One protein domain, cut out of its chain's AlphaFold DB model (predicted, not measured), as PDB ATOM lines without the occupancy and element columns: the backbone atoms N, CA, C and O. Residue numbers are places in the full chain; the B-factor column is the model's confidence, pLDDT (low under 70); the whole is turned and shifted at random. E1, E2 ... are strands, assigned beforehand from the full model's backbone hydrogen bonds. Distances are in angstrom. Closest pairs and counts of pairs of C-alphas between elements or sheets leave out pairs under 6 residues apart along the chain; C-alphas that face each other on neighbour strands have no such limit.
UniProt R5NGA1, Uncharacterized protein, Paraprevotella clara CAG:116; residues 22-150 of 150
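Overview. This is residues 22 to 150 of the 150 residues of an uncharacterized protein of Paraprevotella clara CAG:116 (UniProt R5NGA1). One eight-stranded sheet curls and folds back on itself like part of a barrel, with E5, E7, E8 and E1 in one leaf, E3, E4 and E6 in the other, and the long, sharply bent strand E2 as the hinge. The curl is incomplete, but its two edge strands, E5 and E6, come together near Ala 96 and Leu 107. The printed part has 129 residues with no named helix and eight named strands, E1 to E8 in chain order; the class is all strand. The mixed sheet runs E5, E7, E8, E1, E2, E3, E4, E6. The whole is compact and rounded, with a radius of gyration of the C-alphas of 14.2 A and spans of 41 by 35 by 31 A.

Along the chain. E1, residues 23 to 37, begins at C-alpha 23 (5.764, 47.523, 37.540), is 33.8 A long and bends by 84 degrees at residue 31. E2, residues 42 to 57, is 34.1 A long and bends by 95 degrees at residue 45. E3, residues 60 to 67, is 23.7 A long, and E4, residues 70 to 77, is 20.5 A long. E5 covers residues 91 to 96, and E6 residues 107 to 109. E7, residues 124 to 130, is 19.4 A long. E8, residues 137 to 144, is 20.2 A long and ends at C-alpha 144 (17.882, 49.961, 15.881).

Arrangement. E1 to E4 form a meander, each strand the antiparallel neighbour of the one before. In the hairpin E1 and E2, N 28 and O 52 are 2.8 A apart, within hydrogen-bond range. In the hairpin E2 and E3, N 53 and O 64 are at 2.8 A, and in the hairpin E3 and E4, N 65 and O 73 are at 2.8 A. E6 is parallel to E4, at 55 degrees, with N 109 and O 76 at 3.2 A. E8 is antiparallel to E1, at 116 degrees, facing residues 32 to 37, with N 34 and O 142 at 2.8 A. E7 and E8 form a hairpin, with N 127 and O 141 at 2.8 A. E5 is parallel to E7, with N 93 and O 126 at 2.9 A. The closest C-alphas of E5 and E6, those of Ala 96 and Leu 107, are 4.1 A apart. E1 and E4 are apart.

Size, cuts and confidence. The two C-alphas farthest apart, those of Asn 101 and Lys 119, are 42.8 A apart. The printed part has no cut. The links E4 to E5, residues 78 to 90, and E6 to E7, residues 110 to 123, are long. Residues 28 to 29 of E1 pair briefly, antiparallel, with residues 147 to 148. The mean pLDDT of the printed part is 72.6; residues 78 to 121, 131 to 133 and 135 are under 70.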
ATOM      1  N   ILE A  22       3.593  43.445  38.372       74.00
ATOM      2  CA  ILE A  22       4.661  43.851  37.459       74.00
ATOM      3  C   ILE A  22       4.575  45.371  37.281       74.00
ATOM      4  O   ILE A  22       3.584  45.894  36.767       74.00
ATOM      5  N   GLU A  23       5.614  46.081  37.706       82.62
ATOM      6  CA  GLU A  23       5.764  47.523  37.540       82.62
ATOM      7  C   GLU A  23       6.560  47.802  36.259       82.62
ATOM      8  O   GLU A  23       7.719  47.409  36.139       82.62
ATOM      9  N   LYS A  24       5.956  48.482  35.279       80.94
ATOM     10  CA  LYS A  24       6.663  48.877  34.050       80.94
ATOM     11  C   LYS A  24       7.618  50.028  34.363       80.94
ATOM     12  O   LYS A  24       7.180  51.066  34.851       80.94
ATOM     13  N   GLN A  25       8.892  49.876  34.020       80.94
ATOM     14  CA  GLN A  25       9.909  50.912  34.223       80.94
ATOM     15  C   GLN A  25      10.150  51.728  32.948       80.94
ATOM     16  O   GLN A  25      10.194  52.962  32.979       80.94
ATOM     17  N   ALA A  26      10.293  51.051  31.809       80.88
ATOM     18  CA  ALA A  26      10.460  51.696  30.513       80.88
ATOM     19  C   ALA A  26       9.983  50.789  29.378       80.88
ATOM     20  O   ALA A  26      10.091  49.569  29.458       80.88
ATOM     21  N   VAL A  27       9.484  51.405  28.308       86.44
ATOM     22  CA  VAL A  27       9.132  50.709  27.072       86.44
ATOM     23  C   VAL A  27       9.759  51.453  25.906       86.44
ATOM     24  O   VAL A  27       9.624  52.675  25.789       86.44
ATOM     25  N   TYR A  28      10.435  50.713  25.042       87.31
ATOM     26  CA  TYR A  28      11.022  51.217  23.814       87.31
ATOM     27  C   TYR A  28      10.402  50.499  22.629       87.31
ATOM     28  O   TYR A  28      10.129  49.305  22.711       87.31
ATOM     29  N   LYS A  29      10.208  51.217  21.528       92.38
ATOM     30  CA  LYS A  29       9.964  50.624  20.213       92.38
ATOM     31  C   LYS A  29      11.236  50.699  19.382       92.38
ATOM     32  O   LYS A  29      12.019  51.634  19.556       92.38
ATOM     33  N   TYR A  30      11.399  49.761  18.465       92.88
ATOM     34  CA  TYR A  30      12.470  49.736  17.471       92.88
ATOM     35  C   TYR A  30      11.865  49.499  16.077       92.88
ATOM     36  O   TYR A  30      10.678  49.180  15.965       92.88
ATOM     37  N   GLY A  31      12.657  49.699  15.021       94.81
ATOM     38  CA  GLY A  31      12.195  49.536  13.632       94.81
ATOM     39  C   GLY A  31      13.063  48.642  12.751       94.81
ATOM     40  O   GLY A  31      12.612  48.225  11.694       94.81
ATOM     41  N   LEU A  32      14.283  48.332  13.181       95.50
ATOM     42  CA  LEU A  32      15.231  47.547  12.400       95.50
ATOM     43  C   LEU A  32      15.949  46.556  13.312       95.50
ATOM     44  O   LEU A  32      16.372  46.920  14.409       95.50
ATOM     45  N   ILE A  33      16.108  45.323  12.844       94.62
ATOM     46  CA  ILE A  33      16.908  44.287  13.495       94.62
ATOM     47  C   ILE A  33      18.133  44.028  12.626       94.62
ATOM     48  O   ILE A  33      18.001  43.804  11.428       94.62
ATOM     49  N   VAL A  34      19.317  44.034  13.225       94.31
ATOM     50  CA  VAL A  34      20.580  43.652  12.587       94.31
ATOM     51  C   VAL A  34      21.090  42.386  13.262       94.31
ATOM     52  O   VAL A  34      21.364  42.384  14.461       94.31
ATOM     53  N   TYR A  35      21.218  41.304  12.502       92.50
ATOM     54  CA  TYR A  35      21.763  40.035  12.979       92.50
ATOM     55  C   TYR A  35      23.290  40.087  12.956       92.50
ATOM     56  O   TYR A  35      23.891  40.478  11.953       92.50
ATOM     57  N   LEU A  36      23.914  39.687  14.059       90.38
ATOM     58  CA  LEU A  36      25.357  39.736  14.281       90.38
ATOM     59  C   LEU A  36      25.926  38.318  14.399       90.38
ATOM     60  O   LEU A  36      25.278  37.433  14.960       90.38
ATOM     61  N   ASP A  37      27.155  38.108  13.930       88.94
ATOM     62  CA  ASP A  37      27.920  36.912  14.303       88.94
ATOM     63  C   ASP A  37      28.527  37.024  15.710       88.94
ATOM     64  O   ASP A  37      28.377  38.036  16.395       88.94
ATOM     65  N   GLY A  38      29.225  35.976  16.152       82.94
ATOM     66  CA  GLY A  38      29.898  35.933  17.453       82.94
ATOM     67  C   GLY A  38      30.951  37.026  17.675       82.94
ATOM     68  O   GLY A  38      31.295  37.312  18.815       82.94
ATOM     69  N   ASN A  39      31.419  37.703  16.624       85.31
ATOM     70  CA  ASN A  39      32.346  38.832  16.743       85.31
ATOM     71  C   ASN A  39      31.623  40.189  16.756       85.31
ATOM     72  O   ASN A  39      32.273  41.234  16.739       85.31
ATOM     73  N   GLY A  40      30.285  40.193  16.758       83.62
ATOM     74  CA  GLY A  40      29.479  41.407  16.668       83.62
ATOM     75  C   GLY A  40      29.442  42.010  15.262       83.62
ATOM     76  O   GLY A  40      29.067  43.174  15.113       83.62
ATOM     77  N   VAL A  41      29.841  41.261  14.226       91.19
ATOM     78  CA  VAL A  41      29.841  41.749  12.841       91.19
ATOM     79  C   VAL A  41      28.458  41.526  12.222       91.19
ATOM     80  O   VAL A  41      27.966  40.394  12.253       91.19
ATOM     81  N   PRO A  42      27.831  42.560  11.624       94.31
ATOM     82  CA  PRO A  42      26.571  42.412  10.904       94.31
ATOM     83  C   PRO A  42      26.642  41.364   9.791       94.31
ATOM     84  O   PRO A  42      27.555  41.381   8.962       94.31
ATOM     85  N   LYS A  43      25.660  40.464   9.767       95.81
ATOM     86  CA  LYS A  43      25.472  39.452   8.718       95.81
ATOM     87  C   LYS A  43      24.261  39.730   7.852       95.81
ATOM     88  O   LYS A  43      24.327  39.513   6.648       95.81
ATOM     89  N   ASP A  44      23.179  40.180   8.472       95.75
ATOM     90  CA  ASP A  44      21.908  40.425   7.806       95.75
ATOM     91  C   ASP A  44      21.093  41.461   8.585       95.75
ATOM     92  O   ASP A  44      21.406  41.781   9.737       95.75
ATOM     93  N   SER A  45      20.040  41.983   7.969       96.00
ATOM     94  CA  SER A  45      19.137  42.939   8.594       96.00
ATOM     95  C   SER A  45      17.702  42.758   8.124       96.00
ATOM     96  O   SER A  45      17.451  42.482   6.955       96.00
ATOM     97  N   MET A  46      16.760  42.984   9.032       96.19
ATOM     98  CA  MET A  46      15.332  42.871   8.779       96.19
ATOM     99  C   MET A  46      14.609  44.094   9.336       96.19
ATOM    100  O   MET A  46      14.691  44.384  10.531       96.19
ATOM    101  N   GLU A  47      13.867  44.784   8.471       96.44
ATOM    102  CA  GLU A  47      12.884  45.784   8.894       96.44
ATOM    103  C   GLU A  47      11.781  45.072   9.679       96.44
ATOM    104  O   GLU A  47      11.037  44.248   9.140       96.44
ATOM    105  N   ALA A  48      11.709  45.350  10.974       93.69
ATOM    106  CA  ALA A  48      10.763  44.723  11.877       93.69
ATOM    107  C   ALA A  48      10.530  45.622  13.083       93.69
ATOM    108  O   ALA A  48      11.436  46.289  13.580       93.69
ATOM    109  N   GLN A  49       9.299  45.609  13.573       93.50
ATOM    110  CA  GLN A  49       8.894  46.393  14.727       93.50
ATOM    111  C   GLN A  49       8.593  45.478  15.900       93.50
ATOM    112  O   GLN A  49       8.295  44.299  15.731       93.50
ATOM    113  N   GLY A  50       8.654  46.047  17.089       92.19
ATOM    114  CA  GLY A  50       8.372  45.361  18.332       92.19
ATOM    115  C   GLY A  50       8.665  46.281  19.500       92.19
ATOM    116  O   GLY A  50       8.904  47.485  19.320       92.19
ATOM    117  N   ILE A  51       8.643  45.712  20.698       90.44
ATOM    118  CA  ILE A  51       8.930  46.444  21.927       90.44
ATOM    119  C   ILE A  51      10.041  45.799  22.741       90.44
ATOM    120  O   ILE A  51      10.179  44.578  22.779       90.44
ATOM    121  N   ILE A  52      10.780  46.654  23.439       87.25
ATOM    122  CA  ILE A  52      11.693  46.301  24.519       87.25
ATOM    123  C   ILE A  52      11.090  46.860  25.803       87.25
ATOM    124  O   ILE A  52      10.942  48.076  25.953       87.25
ATOM    125  N   LEU A  53      10.717  45.975  26.717       84.75
ATOM    126  CA  LEU A  53      10.111  46.286  28.003       84.75
ATOM    127  C   LEU A  53      11.128  46.049  29.115       84.75
ATOM    128  O   LEU A  53      11.622  44.937  29.258       84.75
ATOM    129  N   LEU A  54      11.372  47.070  29.933       81.88
ATOM    130  CA  LEU A  54      12.010  46.944  31.240       81.88
ATOM    131  C   LEU A  54      10.929  47.027  32.314       81.88
ATOM    132  O   LEU A  54      10.121  47.966  32.325       81.88
ATOM    133  N   ALA A  55      10.898  46.047  33.208       81.19
ATOM    134  CA  ALA A  55       9.909  45.965  34.270       81.19
ATOM    135  C   ALA A  55      10.515  45.440  35.573       81.19
ATOM    136  O   ALA A  55      11.602  44.872  35.593       81.19
ATOM    137  N   LYS A  56       9.781  45.616  36.668       81.81
ATOM    138  CA  LYS A  56      10.142  45.152  38.002       81.81
ATOM    139  C   LYS A  56       9.044  44.254  38.558       81.81
ATOM    140  O   LYS A  56       7.866  44.594  38.499       81.81
ATOM    141  N   PHE A  57       9.430  43.116  39.118       77.12
ATOM    142  CA  PHE A  57       8.550  42.183  39.814       77.12
ATOM    143  C   PHE A  57       9.137  41.909  41.203       77.12
ATOM    144  O   PHE A  57      10.198  41.297  41.346       77.12
ATOM    145  N   GLY A  58       8.492  42.440  42.243       80.75
ATOM    146  CA  GLY A  58       9.057  42.418  43.591       80.75
ATOM    147  C   GLY A  58      10.373  43.192  43.668       80.75
ATOM    148  O   GLY A  58      10.401  44.391  43.411       80.75
ATOM    149  N   ASN A  59      11.467  42.506  44.009       76.56
ATOM    150  CA  ASN A  59      12.821  43.078  44.057       76.56
ATOM    151  C   ASN A  59      13.678  42.712  42.834       76.56
ATOM    152  O   ASN A  59      14.871  42.998  42.827       76.56
ATOM    153  N   GLN A  60      13.090  42.062  41.831       74.38
ATOM    154  CA  GLN A  60      13.779  41.650  40.615       74.38
ATOM    155  C   GLN A  60      13.398  42.572  39.465       74.38
ATOM    156  O   GLN A  60      12.236  42.952  39.327       74.38
ATOM    157  N   GLU A  61      14.369  42.905  38.629       77.69
ATOM    158  CA  GLU A  61      14.134  43.609  37.374       77.69
ATOM    159  C   GLU A  61      14.241  42.625  36.214       77.69
ATOM    160  O   GLU A  61      14.894  41.584  36.318       77.69
ATOM    161  N   MET A  62      13.538  42.915  35.130       77.25
ATOM    162  CA  MET A  62      13.396  42.027  33.987       77.25
ATOM    163  C   MET A  62      13.353  42.807  32.683       77.25
ATOM    164  O   MET A  62      12.902  43.955  32.646       77.25
ATOM    165  N   ILE A  63      13.785  42.141  31.616       79.38
ATOM    166  CA  ILE A  63      13.618  42.599  30.241       79.38
ATOM    167  C   ILE A  63      12.743  41.607  29.475       79.38
ATOM    168  O   ILE A  63      12.853  40.398  29.688       79.38
ATOM    169  N   SER A  64      11.921  42.115  28.566       81.31
ATOM    170  CA  SER A  64      11.281  41.328  27.509       81.31
ATOM    171  C   SER A  64      11.418  42.077  26.186       81.31
ATOM    172  O   SER A  64      11.205  43.291  26.130       81.31
ATOM    173  N   ILE A  65      11.817  41.372  25.133       84.38
ATOM    174  CA  ILE A  65      11.909  41.877  23.764       84.38
ATOM    175  C   ILE A  65      10.968  41.057  22.897       84.38
ATOM    176  O   ILE A  65      10.996  39.826  22.921       84.38
ATOM    177  N   THR A  66      10.171  41.754  22.100       87.69
ATOM    178  CA  THR A  66       9.221  41.167  21.153       87.69
ATOM    179  C   THR A  66       9.586  41.555  19.732       87.69
ATOM    180  O   THR A  66      10.050  42.671  19.539       87.69
ATOM    181  N   ILE A  67       9.336  40.668  18.763       88.81
ATOM    182  CA  ILE A  67       9.266  40.974  17.327       88.81
ATOM    183  C   ILE A  67       7.807  40.791  16.903       88.81
ATOM    184  O   ILE A  67       7.256  39.695  17.021       88.81
ATOM    185  N   GLY A  68       7.163  41.858  16.433       90.88
ATOM    186  CA  GLY A  68       5.706  41.910  16.337       90.88
ATOM    187  C   GLY A  68       5.085  41.657  17.712       90.88
ATOM    188  O   GLY A  68       5.480  42.287  18.690       90.88
ATOM    189  N   ASP A  69       4.177  40.687  17.786       84.81
ATOM    190  CA  ASP A  69       3.554  40.251  19.043       84.81
ATOM    191  C   ASP A  69       4.272  39.052  19.695       84.81
ATOM    192  O   ASP A  69       3.850  38.562  20.743       84.81
ATOM    193  N   GLN A  70       5.349  38.543  19.083       84.69
ATOM    194  CA  GLN A  70       6.059  37.362  19.568       84.69
ATOM    195  C   GLN A  70       7.217  37.754  20.484       84.69
ATOM    196  O   GLN A  70       8.132  38.461  20.073       84.69
ATOM    197  N   GLU A  71       7.229  37.223  21.705       79.44
ATOM    198  CA  GLU A  71       8.371  37.326  22.613       79.44
ATOM    199  C   GLU A  71       9.566  36.510  22.094       79.44
ATOM    200  O   GLU A  71       9.434  35.324  21.777       79.44
ATOM    201  N   VAL A  72      10.731  37.153  21.999       78.94
ATOM    202  CA  VAL A  72      11.965  36.549  21.472       78.94
ATOM    203  C   VAL A  72      13.097  36.493  22.491       78.94
ATOM    204  O   VAL A  72      13.891  35.557  22.438       78.94
ATOM    205  N   HIS A  73      13.154  37.434  23.440       77.12
ATOM    206  CA  HIS A  73      14.148  37.436  24.519       77.12
ATOM    207  C   HIS A  73      13.507  37.892  25.823       77.12
ATOM    208  O   HIS A  73      13.063  39.031  25.893       77.12
ATOM    209  N   THR A  74      13.531  37.054  26.863       75.19
ATOM    210  CA  THR A  74      13.043  37.426  28.203       75.19
ATOM    211  C   THR A  74      13.971  36.953  29.300       75.19
ATOM    212  O   THR A  74      14.446  35.815  29.289       75.19
ATOM    213  N   GLY A  75      14.229  37.836  30.262       73.00
ATOM    214  CA  GLY A  75      15.286  37.636  31.237       73.00
ATOM    215  C   GLY A  75      15.166  38.411  32.522       73.00
ATOM    216  O   GLY A  75      14.480  39.427  32.581       73.00
ATOM    217  N   LEU A  76      15.903  37.943  33.530       71.88
ATOM    218  CA  LEU A  76      16.111  38.672  34.773       71.88
ATOM    219  C   LEU A  76      17.380  39.522  34.674       71.88
ATOM    220  O   LEU A  76      18.424  39.092  34.175       71.88
ATOM    221  N   ILE A  77      17.293  40.734  35.203       73.44
ATOM    222  CA  ILE A  77      18.416  41.646  35.337       73.44
ATOM    223  C   ILE A  77      19.064  41.377  36.686       73.44
ATOM    224  O   ILE A  77      18.508  41.687  37.738       73.44
ATOM    225  N   ILE A  78      20.235  40.743  36.648       64.56
ATOM    226  CA  ILE A  78      20.957  40.315  37.852       64.56
ATOM    227  C   ILE A  78      22.058  41.299  38.251       64.56
ATOM    228  O   ILE A  78      22.484  41.307  39.407       64.56
ATOM    229  N   ARG A  79      22.530  42.130  37.314       63.03
ATOM    230  CA  ARG A  79      23.550  43.144  37.571       63.03
ATOM    231  C   ARG A  79      23.349  44.347  36.655       63.03
ATOM    232  O   ARG A  79      23.121  44.203  35.461       63.03
ATOM    233  N   LYS A  80      23.508  45.540  37.227       65.88
ATOM    234  CA  LYS A  80      23.598  46.798  36.485       65.88
ATOM    235  C   LYS A  80      24.994  47.370  36.628       65.88
ATOM    236  O   LYS A  80      25.571  47.330  37.718       65.88
ATOM    237  N   LYS A  81      25.526  47.916  35.543       60.09
ATOM    238  CA  LYS A  81      26.753  48.703  35.562       60.09
ATOM    239  C   LYS A  81      26.352  50.156  35.365       60.09
ATOM    240  O   LYS A  81      25.781  50.511  34.340       60.09
ATOM    241  N   GLU A  82      26.617  50.987  36.363       56.47
ATOM    242  CA  GLU A  82      26.355  52.418  36.258       56.47
ATOM    243  C   GLU A  82      27.532  53.100  35.557       56.47
ATOM    244  O   GLU A  82      28.607  53.262  36.131       56.47
ATOM    245  N   GLU A  83      27.327  53.506  34.308       56.50
ATOM    246  CA  GLU A  83      28.209  54.441  33.612       56.50
ATOM    247  C   GLU A  83      27.486  55.774  33.392       56.50
ATOM    248  O   GLU A  83      26.253  55.849  33.350       56.50
ATOM    249  N   LYS A  84      28.256  56.858  33.259       59.47
ATOM    250  CA  LYS A  84      27.710  58.176  32.935       59.47
ATOM    251  C   LYS A  84      27.193  58.154  31.493       59.47
ATOM    252  O   LYS A  84      27.980  58.259  30.565       59.47
ATOM    253  N   VAL A  85      25.877  58.024  31.334       58.88
ATOM    254  CA  VAL A  85      25.213  57.987  30.023       58.88
ATOM    255  C   VAL A  85      25.309  59.352  29.334       58.88
ATOM    256  O   VAL A  85      24.906  60.372  29.901       58.88
ATOM    257  N   ASP A  86      25.795  59.355  28.099       60.56
ATOM    258  CA  ASP A  86      25.785  60.475  27.159       60.56
ATOM    259  C   ASP A  86      25.248  60.042  25.781       60.56
ATOM    260  O   ASP A  86      24.811  58.906  25.593       60.56
ATOM    261  N   SER A  87      25.256  60.952  24.803       53.19
ATOM    262  CA  SER A  87      24.761  60.689  23.444       53.19
ATOM    263  C   SER A  87      25.559  59.638  22.667       53.19
ATOM    264  O   SER A  87      25.107  59.217  21.613       53.19
ATOM    265  N   ASN A  88      26.737  59.238  23.148       55.28
ATOM    266  CA  ASN A  88      27.579  58.229  22.507       55.28
ATOM    267  C   ASN A  88      27.455  56.863  23.197       55.28
ATOM    268  O   ASN A  88      28.095  55.894  22.781       55.28
ATOM    269  N   THR A  89      26.659  56.778  24.268       52.34
ATOM    270  CA  THR A  89      26.489  55.557  25.049       52.34
ATOM    271  C   THR A  89      25.627  54.563  24.276       52.34
ATOM    272  O   THR A  89      24.414  54.725  24.144       52.34
ATOM    273  N   LYS A  90      26.265  53.511  23.764       53.41
ATOM    274  CA  LYS A  90      25.590  52.379  23.124       53.41
ATOM    275  C   LYS A  90      25.082  51.441  24.210       53.41
ATOM    276  O   LYS A  90      25.865  51.003  25.047       53.41
ATOM    277  N   LEU A  91      23.790  51.126  24.199       53.66
ATOM    278  CA  LEU A  91      23.240  50.166  25.144       53.66
ATOM    279  C   LEU A  91      23.556  48.747  24.667       53.66
ATOM    280  O   LEU A  91      22.947  48.203  23.744       53.66
ATOM    281  N   VAL A  92      24.531  48.156  25.336       52.94
ATOM    282  CA  VAL A  92      24.968  46.787  25.126       52.94
ATOM    283  C   VAL A  92      24.316  45.912  26.205       52.94
ATOM    284  O   VAL A  92      24.633  46.050  27.378       52.94
ATOM    285  N   VAL A  93      23.359  45.054  25.837       50.69
ATOM    286  CA  VAL A  93      22.598  44.201  26.774       50.69
ATOM    287  C   VAL A  93      22.980  42.740  26.560       50.69
ATOM    288  O   VAL A  93      22.402  42.068  25.713       50.69
ATOM    289  N   TYR A  94      23.906  42.187  27.346       53.56
ATOM    290  CA  TYR A  94      24.273  40.766  27.221       53.56
ATOM    291  C   TYR A  94      23.953  39.981  28.493       53.56
ATOM    292  O   TYR A  94      24.467  40.322  29.556       53.56
ATOM    293  N   LEU A  95      23.065  38.978  28.393       50.94
ATOM    294  CA  LEU A  95      23.410  37.540  28.325       50.94
ATOM    295  C   LEU A  95      22.117  36.700  28.259       50.94
ATOM    296  O   LEU A  95      21.276  36.789  29.152       50.94
ATOM    297  N   ALA A  96      21.984  35.831  27.255       45.66
ATOM    298  CA  ALA A  96      21.011  34.737  27.247       45.66
ATOM    299  C   ALA A  96      21.728  33.407  27.407       45.66
ATOM    300  O   ALA A  96      22.547  33.049  26.563       45.66
ATOM    301  N   ILE A  97      21.416  32.673  28.477       48.34
ATOM    302  CA  ILE A  97      21.734  31.251  28.526       48.34
ATOM    303  C   ILE A  97      20.589  30.551  27.795       48.34
ATOM    304  O   ILE A  97      19.452  30.595  28.242       48.34
ATOM    305  N   GLN A  98      20.868  29.967  26.635       42.00
ATOM    306  CA  GLN A  98      19.875  29.228  25.861       42.00
ATOM    307  C   GLN A  98      19.865  27.746  26.252       42.00
ATOM    308  O   GLN A  98      20.834  27.191  26.767       42.00
ATOM    309  N   GLU A  99      18.738  27.115  25.965       40.34
ATOM    310  CA  GLU A  99      18.489  25.689  26.069       40.34
ATOM    311  C   GLU A  99      19.424  24.842  25.188       40.34
ATOM    312  O   GLU A  99      19.326  24.867  23.965       40.34
ATOM    313  N   PHE A 100      20.313  24.063  25.816       38.59
ATOM    314  CA  PHE A 100      21.186  23.071  25.174       38.59
ATOM    315  C   PHE A 100      20.656  21.673  25.533       38.59
ATOM    316  O   PHE A 100      20.553  21.344  26.712       38.59
ATOM    317  N   ASN A 101      20.287  20.853  24.545       35.84
ATOM    318  CA  ASN A 101      19.673  19.526  24.745       35.84
ATOM    319  C   ASN A 101      18.306  19.504  25.480       35.84
ATOM    320  O   ASN A 101      17.983  18.507  26.122       35.84
ATOM    321  N   GLY A 102      17.479  20.553  25.375       38.38
ATOM    322  CA  GLY A 102      16.078  20.502  25.839       38.38
ATOM    323  C   GLY A 102      15.793  20.934  27.289       38.38
ATOM    324  O   GLY A 102      14.781  20.507  27.841       38.38
ATOM    325  N   TYR A 103      16.649  21.774  27.894       35.94
ATOM    326  CA  TYR A 103      16.341  22.569  29.106       35.94
ATOM    327  C   TYR A 103      16.480  24.107  28.986       35.94
ATOM    328  O   TYR A 103      17.585  24.601  28.792       35.94
ATOM    329  N   LYS A 104      15.400  24.885  29.177       42.66
ATOM    330  CA  LYS A 104      15.389  26.369  29.157       42.66
ATOM    331  C   LYS A 104      16.187  26.966  30.312       42.66
ATOM    332  O   LYS A 104      15.917  26.650  31.468       42.66
ATOM    333  N   VAL A 105      17.105  27.885  30.016       48.28
ATOM    334  CA  VAL A 105      17.900  28.589  31.032       48.28
ATOM    335  C   VAL A 105      17.578  30.098  30.987       48.28
ATOM    336  O   VAL A 105      17.318  30.631  29.913       48.28
ATOM    337  N   PRO A 106      17.483  30.798  32.132       45.53
ATOM    338  CA  PRO A 106      17.125  32.219  32.158       45.53
ATOM    339  C   PRO A 106      18.275  33.142  31.712       45.53
ATOM    340  O   PRO A 106      19.436  32.933  32.071       45.53
ATOM    341  N   LEU A 107      17.922  34.199  30.966       49.91
ATOM    342  CA  LEU A 107      18.777  35.346  30.625       49.91
ATOM    343  C   LEU A 107      19.365  35.988  31.902       49.91
ATOM    344  O   LEU A 107      18.638  36.214  32.873       49.91
ATOM    345  N   GLN A 108      20.655  36.320  31.869       50.44
ATOM    346  CA  GLN A 108      21.395  37.032  32.912       50.44
ATOM    347  C   GLN A 108      21.891  38.367  32.346       50.44
ATOM    348  O   GLN A 108      22.890  38.391  31.652       50.44
ATOM    349  N   ILE A 109      21.236  39.495  32.615       52.50
ATOM    350  CA  ILE A 109      21.697  40.789  32.063       52.50
ATOM    351  C   ILE A 109      22.786  41.388  32.963       52.50
ATOM    352  O   ILE A 109      22.562  41.536  34.169       52.50
ATOM    353  N   PHE A 110      23.952  41.712  32.385       45.19
ATOM    354  CA  PHE A 110      25.110  42.271  33.110       45.19
ATOM    355  C   PHE A 110      25.270  43.794  33.000       45.19
ATOM    356  O   PHE A 110      25.955  44.392  33.835       45.19
ATOM    357  N   GLU A 111      24.657  44.425  31.999       51.81
ATOM    358  CA  GLU A 111      24.776  45.863  31.747       51.81
ATOM    359  C   GLU A 111      23.391  46.453  31.455       51.81
ATOM    360  O   GLU A 111      22.876  46.407  30.344       51.81
ATOM    361  N   GLU A 112      22.755  47.001  32.491       49.06
ATOM    362  CA  GLU A 112      21.638  47.926  32.329       49.06
ATOM    363  C   GLU A 112      22.084  49.306  32.809       49.06
ATOM    364  O   GLU A 112      22.503  49.485  33.954       49.06
ATOM    365  N   TYR A 113      21.984  50.288  31.922       54.38
ATOM    366  CA  TYR A 113      22.189  51.690  32.250       54.38
ATOM    367  C   TYR A 113      20.891  52.220  32.867       54.38
ATOM    368  O   TYR A 113      19.798  51.870  32.424       54.38
ATOM    369  N   ASN A 114      20.967  53.088  33.879       50.31
ATOM    370  CA  ASN A 114      19.765  53.666  34.486       50.31
ATOM    371  C   ASN A 114      19.092  54.670  33.527       50.31
ATOM    372  O   ASN A 114      19.327  55.880  33.580       50.31
ATOM    373  N   LEU A 115      18.234  54.164  32.639       52.38
ATOM    374  CA  LEU A 115      17.518  54.964  31.642       52.38
ATOM    375  C   LEU A 115      16.210  55.568  32.179       52.38
ATOM    376  O   LEU A 115      15.586  56.396  31.512       52.38
ATOM    377  N   ALA A 116      15.804  55.222  33.406       50.34
ATOM    378  CA  ALA A 116      14.602  55.777  34.024       50.34
ATOM    379  C   ALA A 116      14.699  57.305  34.197       50.34
ATOM    380  O   ALA A 116      13.687  57.995  34.065       50.34
ATOM    381  N   LYS A 117      15.915  57.830  34.422       47.59
ATOM    382  CA  LYS A 117      16.197  59.264  34.647       47.59
ATOM    383  C   LYS A 117      16.982  59.942  33.517       47.59
ATOM    384  O   LYS A 117      17.163  61.158  33.549       47.59
ATOM    385  N   SER A 118      17.452  59.180  32.531       53.50
ATOM    386  CA  SER A 118      18.234  59.711  31.416       53.50
ATOM    387  C   SER A 118      17.325  60.322  30.344       53.50
ATOM    388  O   SER A 118      16.341  59.710  29.929       53.50
ATOM    389  N   LYS A 119      17.666  61.525  29.858       57.91
ATOM    390  CA  LYS A 119      17.078  62.077  28.620       57.91
ATOM    391  C   LYS A 119      17.588  61.348  27.368       57.91
ATOM    392  O   LYS A 119      17.041  61.559  26.291       57.91
ATOM    393  N   PHE A 120      18.629  60.530  27.507       63.28
ATOM    394  CA  PHE A 120      19.278  59.828  26.411       63.28
ATOM    395  C   PHE A 120      18.573  58.496  26.149       63.28
ATOM    396  O   PHE A 120      18.483  57.636  27.026       63.28
ATOM    397  N   ILE A 121      18.038  58.365  24.937       68.94
ATOM    398  CA  ILE A 121      17.552  57.107  24.374       68.94
ATOM    399  C   ILE A 121      18.750  56.500  23.638       68.94
ATOM    400  O   ILE A 121      19.368  57.226  22.862       68.94
ATOM    401  N   PRO A 122      19.109  55.231  23.883       70.06
ATOM    402  CA  PRO A 122      20.229  54.619  23.182       70.06
ATOM    403  C   PRO A 122      19.901  54.434  21.695       70.06
ATOM    404  O   PRO A 122      18.754  54.159  21.342       70.06
ATOM    405  N   ASP A 123      20.916  54.533  20.837       73.50
ATOM    406  CA  ASP A 123      20.756  54.390  19.380       73.50
ATOM    407  C   ASP A 123      20.313  52.979  18.965       73.50
ATOM    408  O   ASP A 123      19.585  52.795  17.984       73.50
ATOM    409  N   ASN A 124      20.768  51.973  19.713       80.00
ATOM    410  CA  ASN A 124      20.354  50.589  19.567       80.00
ATOM    411  C   ASN A 124      20.377  49.850  20.908       80.00
ATOM    412  O   ASN A 124      21.025  50.283  21.862       80.00
ATOM    413  N   PHE A 125      19.660  48.733  20.955       80.62
ATOM    414  CA  PHE A 125      19.756  47.725  22.006       80.62
ATOM    415  C   PHE A 125      20.363  46.476  21.380       80.62
ATOM    416  O   PHE A 125      19.797  45.958  20.427       80.62
ATOM    417  N   THR A 126      21.481  45.966  21.888       82.00
ATOM    418  CA  THR A 126      22.094  44.750  21.324       82.00
ATOM    419  C   THR A 126      22.027  43.593  22.303       82.00
ATOM    420  O   THR A 126      22.452  43.756  23.439       82.00
ATOM    421  N   VAL A 127      21.543  42.436  21.845       80.19
ATOM    422  CA  VAL A 127      21.537  41.149  22.551       80.19
ATOM    423  C   VAL A 127      22.549  40.217  21.897       80.19
ATOM    424  O   VAL A 127      22.461  39.964  20.703       80.19
ATOM    425  N   MET A 128      23.485  39.667  22.667       78.06
ATOM    426  CA  MET A 128      24.417  38.633  22.216       78.06
ATOM    427  C   MET A 128      24.191  37.363  23.025       78.06
ATOM    428  O   MET A 128      23.897  37.396  24.225       78.06
ATOM    429  N   ILE A 129      24.316  36.243  22.330       75.94
ATOM    430  CA  ILE A 129      24.096  34.898  22.839       75.94
ATOM    431  C   ILE A 129      25.464  34.254  23.028       75.94
ATOM    432  O   ILE A 129      26.244  34.162  22.078       75.94
ATOM    433  N   CYS A 130      25.735  33.790  24.248       72.56
ATOM    434  CA  CYS A 130      26.976  33.105  24.589       72.56
ATOM    435  C   CYS A 130      26.772  31.592  24.680       72.56
ATOM    436  O   CYS A 130      25.715  31.106  25.086       72.56
ATOM    437  N   SER A 131      27.832  30.843  24.397       67.81
ATOM    438  CA  SER A 131      27.942  29.436  24.760       67.81
ATOM    439  C   SER A 131      27.945  29.293  26.278       67.81
ATOM    440  O   SER A 131      28.813  29.839  26.957       67.81
ATOM    441  N   ALA A 132      27.025  28.493  26.817       63.25
ATOM    442  CA  ALA A 132      27.018  28.153  28.241       63.25
ATOM    443  C   ALA A 132      28.250  27.328  28.666       63.25
ATOM    444  O   ALA A 132      28.567  27.265  29.849       63.25
ATOM    445  N   GLN A 133      28.927  26.680  27.711       65.00
ATOM    446  CA  GLN A 133      30.072  25.806  27.973       65.00
ATOM    447  C   GLN A 133      31.404  26.554  27.887       65.00
ATOM    448  O   GLN A 133      32.280  26.336  28.717       65.00
ATOM    449  N   THR A 134      31.562  27.416  26.878       72.94
ATOM    450  CA  THR A 134      32.840  28.095  26.589       72.94
ATOM    451  C   THR A 134      32.835  29.569  26.988       72.94
ATOM    452  O   THR A 134      33.896  30.175  27.085       72.94
ATOM    453  N   GLY A 135      31.660  30.161  27.226       66.56
ATOM    454  CA  GLY A 135      31.503  31.599  27.460       66.56
ATOM    455  C   GLY A 135      31.684  32.458  26.204       66.56
ATOM    456  O   GLY A 135      31.511  33.672  26.270       66.56
ATOM    457  N   GLU A 136      32.007  31.849  25.062       74.50
ATOM    458  CA  GLU A 136      32.224  32.555  23.803       74.50
ATOM    459  C   GLU A 136      30.910  33.059  23.211       74.50
ATOM    460  O   GLU A 136      29.872  32.399  23.294       74.50
ATOM    461  N   MET A 137      30.974  34.222  22.572       78.69
ATOM    462  CA  MET A 137      29.865  34.790  21.815       78.69
ATOM    463  C   MET A 137      29.621  33.965  20.548       78.69
ATOM    464  O   MET A 137      30.539  33.725  19.767       78.69
ATOM    465  N   ILE A 138      28.376  33.550  20.329       81.94
ATOM    466  CA  ILE A 138      27.985  32.721  19.181       81.94
ATOM    467  C   ILE A 138      27.341  33.587  18.095       81.94
ATOM    468  O   ILE A 138      27.638  33.435  16.912       81.94
ATOM    469  N   GLN A 139      26.449  34.491  18.498       85.12
ATOM    470  CA  GLN A 139      25.668  35.350  17.606       85.12
ATOM    471  C   GLN A 139      25.023  36.490  18.397       85.12
ATOM    472  O   GLN A 139      25.011  36.463  19.630       85.12
ATOM    473  N   GLY A 140      24.411  37.444  17.702       85.31
ATOM    474  CA  GLY A 140      23.601  38.471  18.338       85.31
ATOM    475  C   GLY A 140      22.562  39.114  17.436       85.31
ATOM    476  O   GLY A 140      22.422  38.788  16.260       85.31
ATOM    477  N   GLN A 141      21.807  40.027  18.030       88.12
ATOM    478  CA  GLN A 141      20.757  40.818  17.408       88.12
ATOM    479  C   GLN A 141      20.822  42.236  17.970       88.12
ATOM    480  O   GLN A 141      20.735  42.429  19.182       88.12
ATOM    481  N   SER A 142      20.968  43.222  17.095       89.25
ATOM    482  CA  SER A 142      20.900  44.638  17.442       89.25
ATOM    483  C   SER A 142      19.586  45.235  16.957       89.25
ATOM    484  O   SER A 142      19.219  45.088  15.796       89.25
ATOM    485  N   PHE A 143      18.865  45.898  17.852       89.81
ATOM    486  CA  PHE A 143      17.582  46.542  17.617       89.81
ATOM    487  C   PHE A 143      17.814  48.046  17.474       89.81
ATOM    488  O   PHE A 143      18.206  48.704  18.435       89.81
ATOM    489  N   HIS A 144      17.588  48.583  16.280       90.69
ATOM    490  CA  HIS A 144      17.882  49.961  15.881       90.69
ATOM    491  C   HIS A 144      16.611  50.803  15.701       90.69
ATOM    492  O   HIS A 144      15.486  50.297  15.711       90.69
ATOM    493  N   ASN A 145      16.802  52.111  15.485       90.75
ATOM    494  CA  ASN A 145      15.733  53.111  15.371       90.75
ATOM    495  C   ASN A 145      14.893  53.180  16.649       90.75
ATOM    496  O   ASN A 145      13.658  53.193  16.627       90.75
ATOM    497  N   VAL A 146      15.592  53.171  17.781       86.94
ATOM    498  CA  VAL A 146      14.968  53.003  19.082       86.94
ATOM    499  C   VAL A 146      14.372  54.316  19.570       86.94
ATOM    500  O   VAL A 146      14.984  55.377  19.502       86.94
ATOM    501  N   SER A 147      13.146  54.253  20.084       86.81
ATOM    502  CA  SER A 147      12.484  55.400  20.702       86.81
ATOM    503  C   SER A 147      11.641  54.974  21.895       86.81
ATOM    504  O   SER A 147      11.043  53.900  21.909       86.81
ATOM    505  N   ARG A 148      11.604  55.819  22.927       85.12
ATOM    506  CA  ARG A 148      10.846  55.553  24.152       85.12
ATOM    507  C   ARG A 148       9.359  55.818  23.916       85.12
ATOM    508  O   ARG A 148       8.997  56.891  23.431       85.12
ATOM    509  N   LEU A 149       8.513  54.865  24.290       82.81
ATOM    510  CA  LEU A 149       7.070  55.073  24.381       82.81
ATOM    511  C   LEU A 149       6.770  55.817  25.690       82.81
ATOM    512  O   LEU A 149       7.294  55.449  26.744       82.81
ATOM    513  N   ARG A 150       6.006  56.909  25.591       71.06
ATOM    514  CA  ARG A 150       5.564  57.720  26.734       71.06
ATOM    515  C   ARG A 150       4.219  57.241  27.248       71.06
ATOM    516  O   ARG A 150       3.396  56.845  26.395       71.06
TER     517      ARG A 150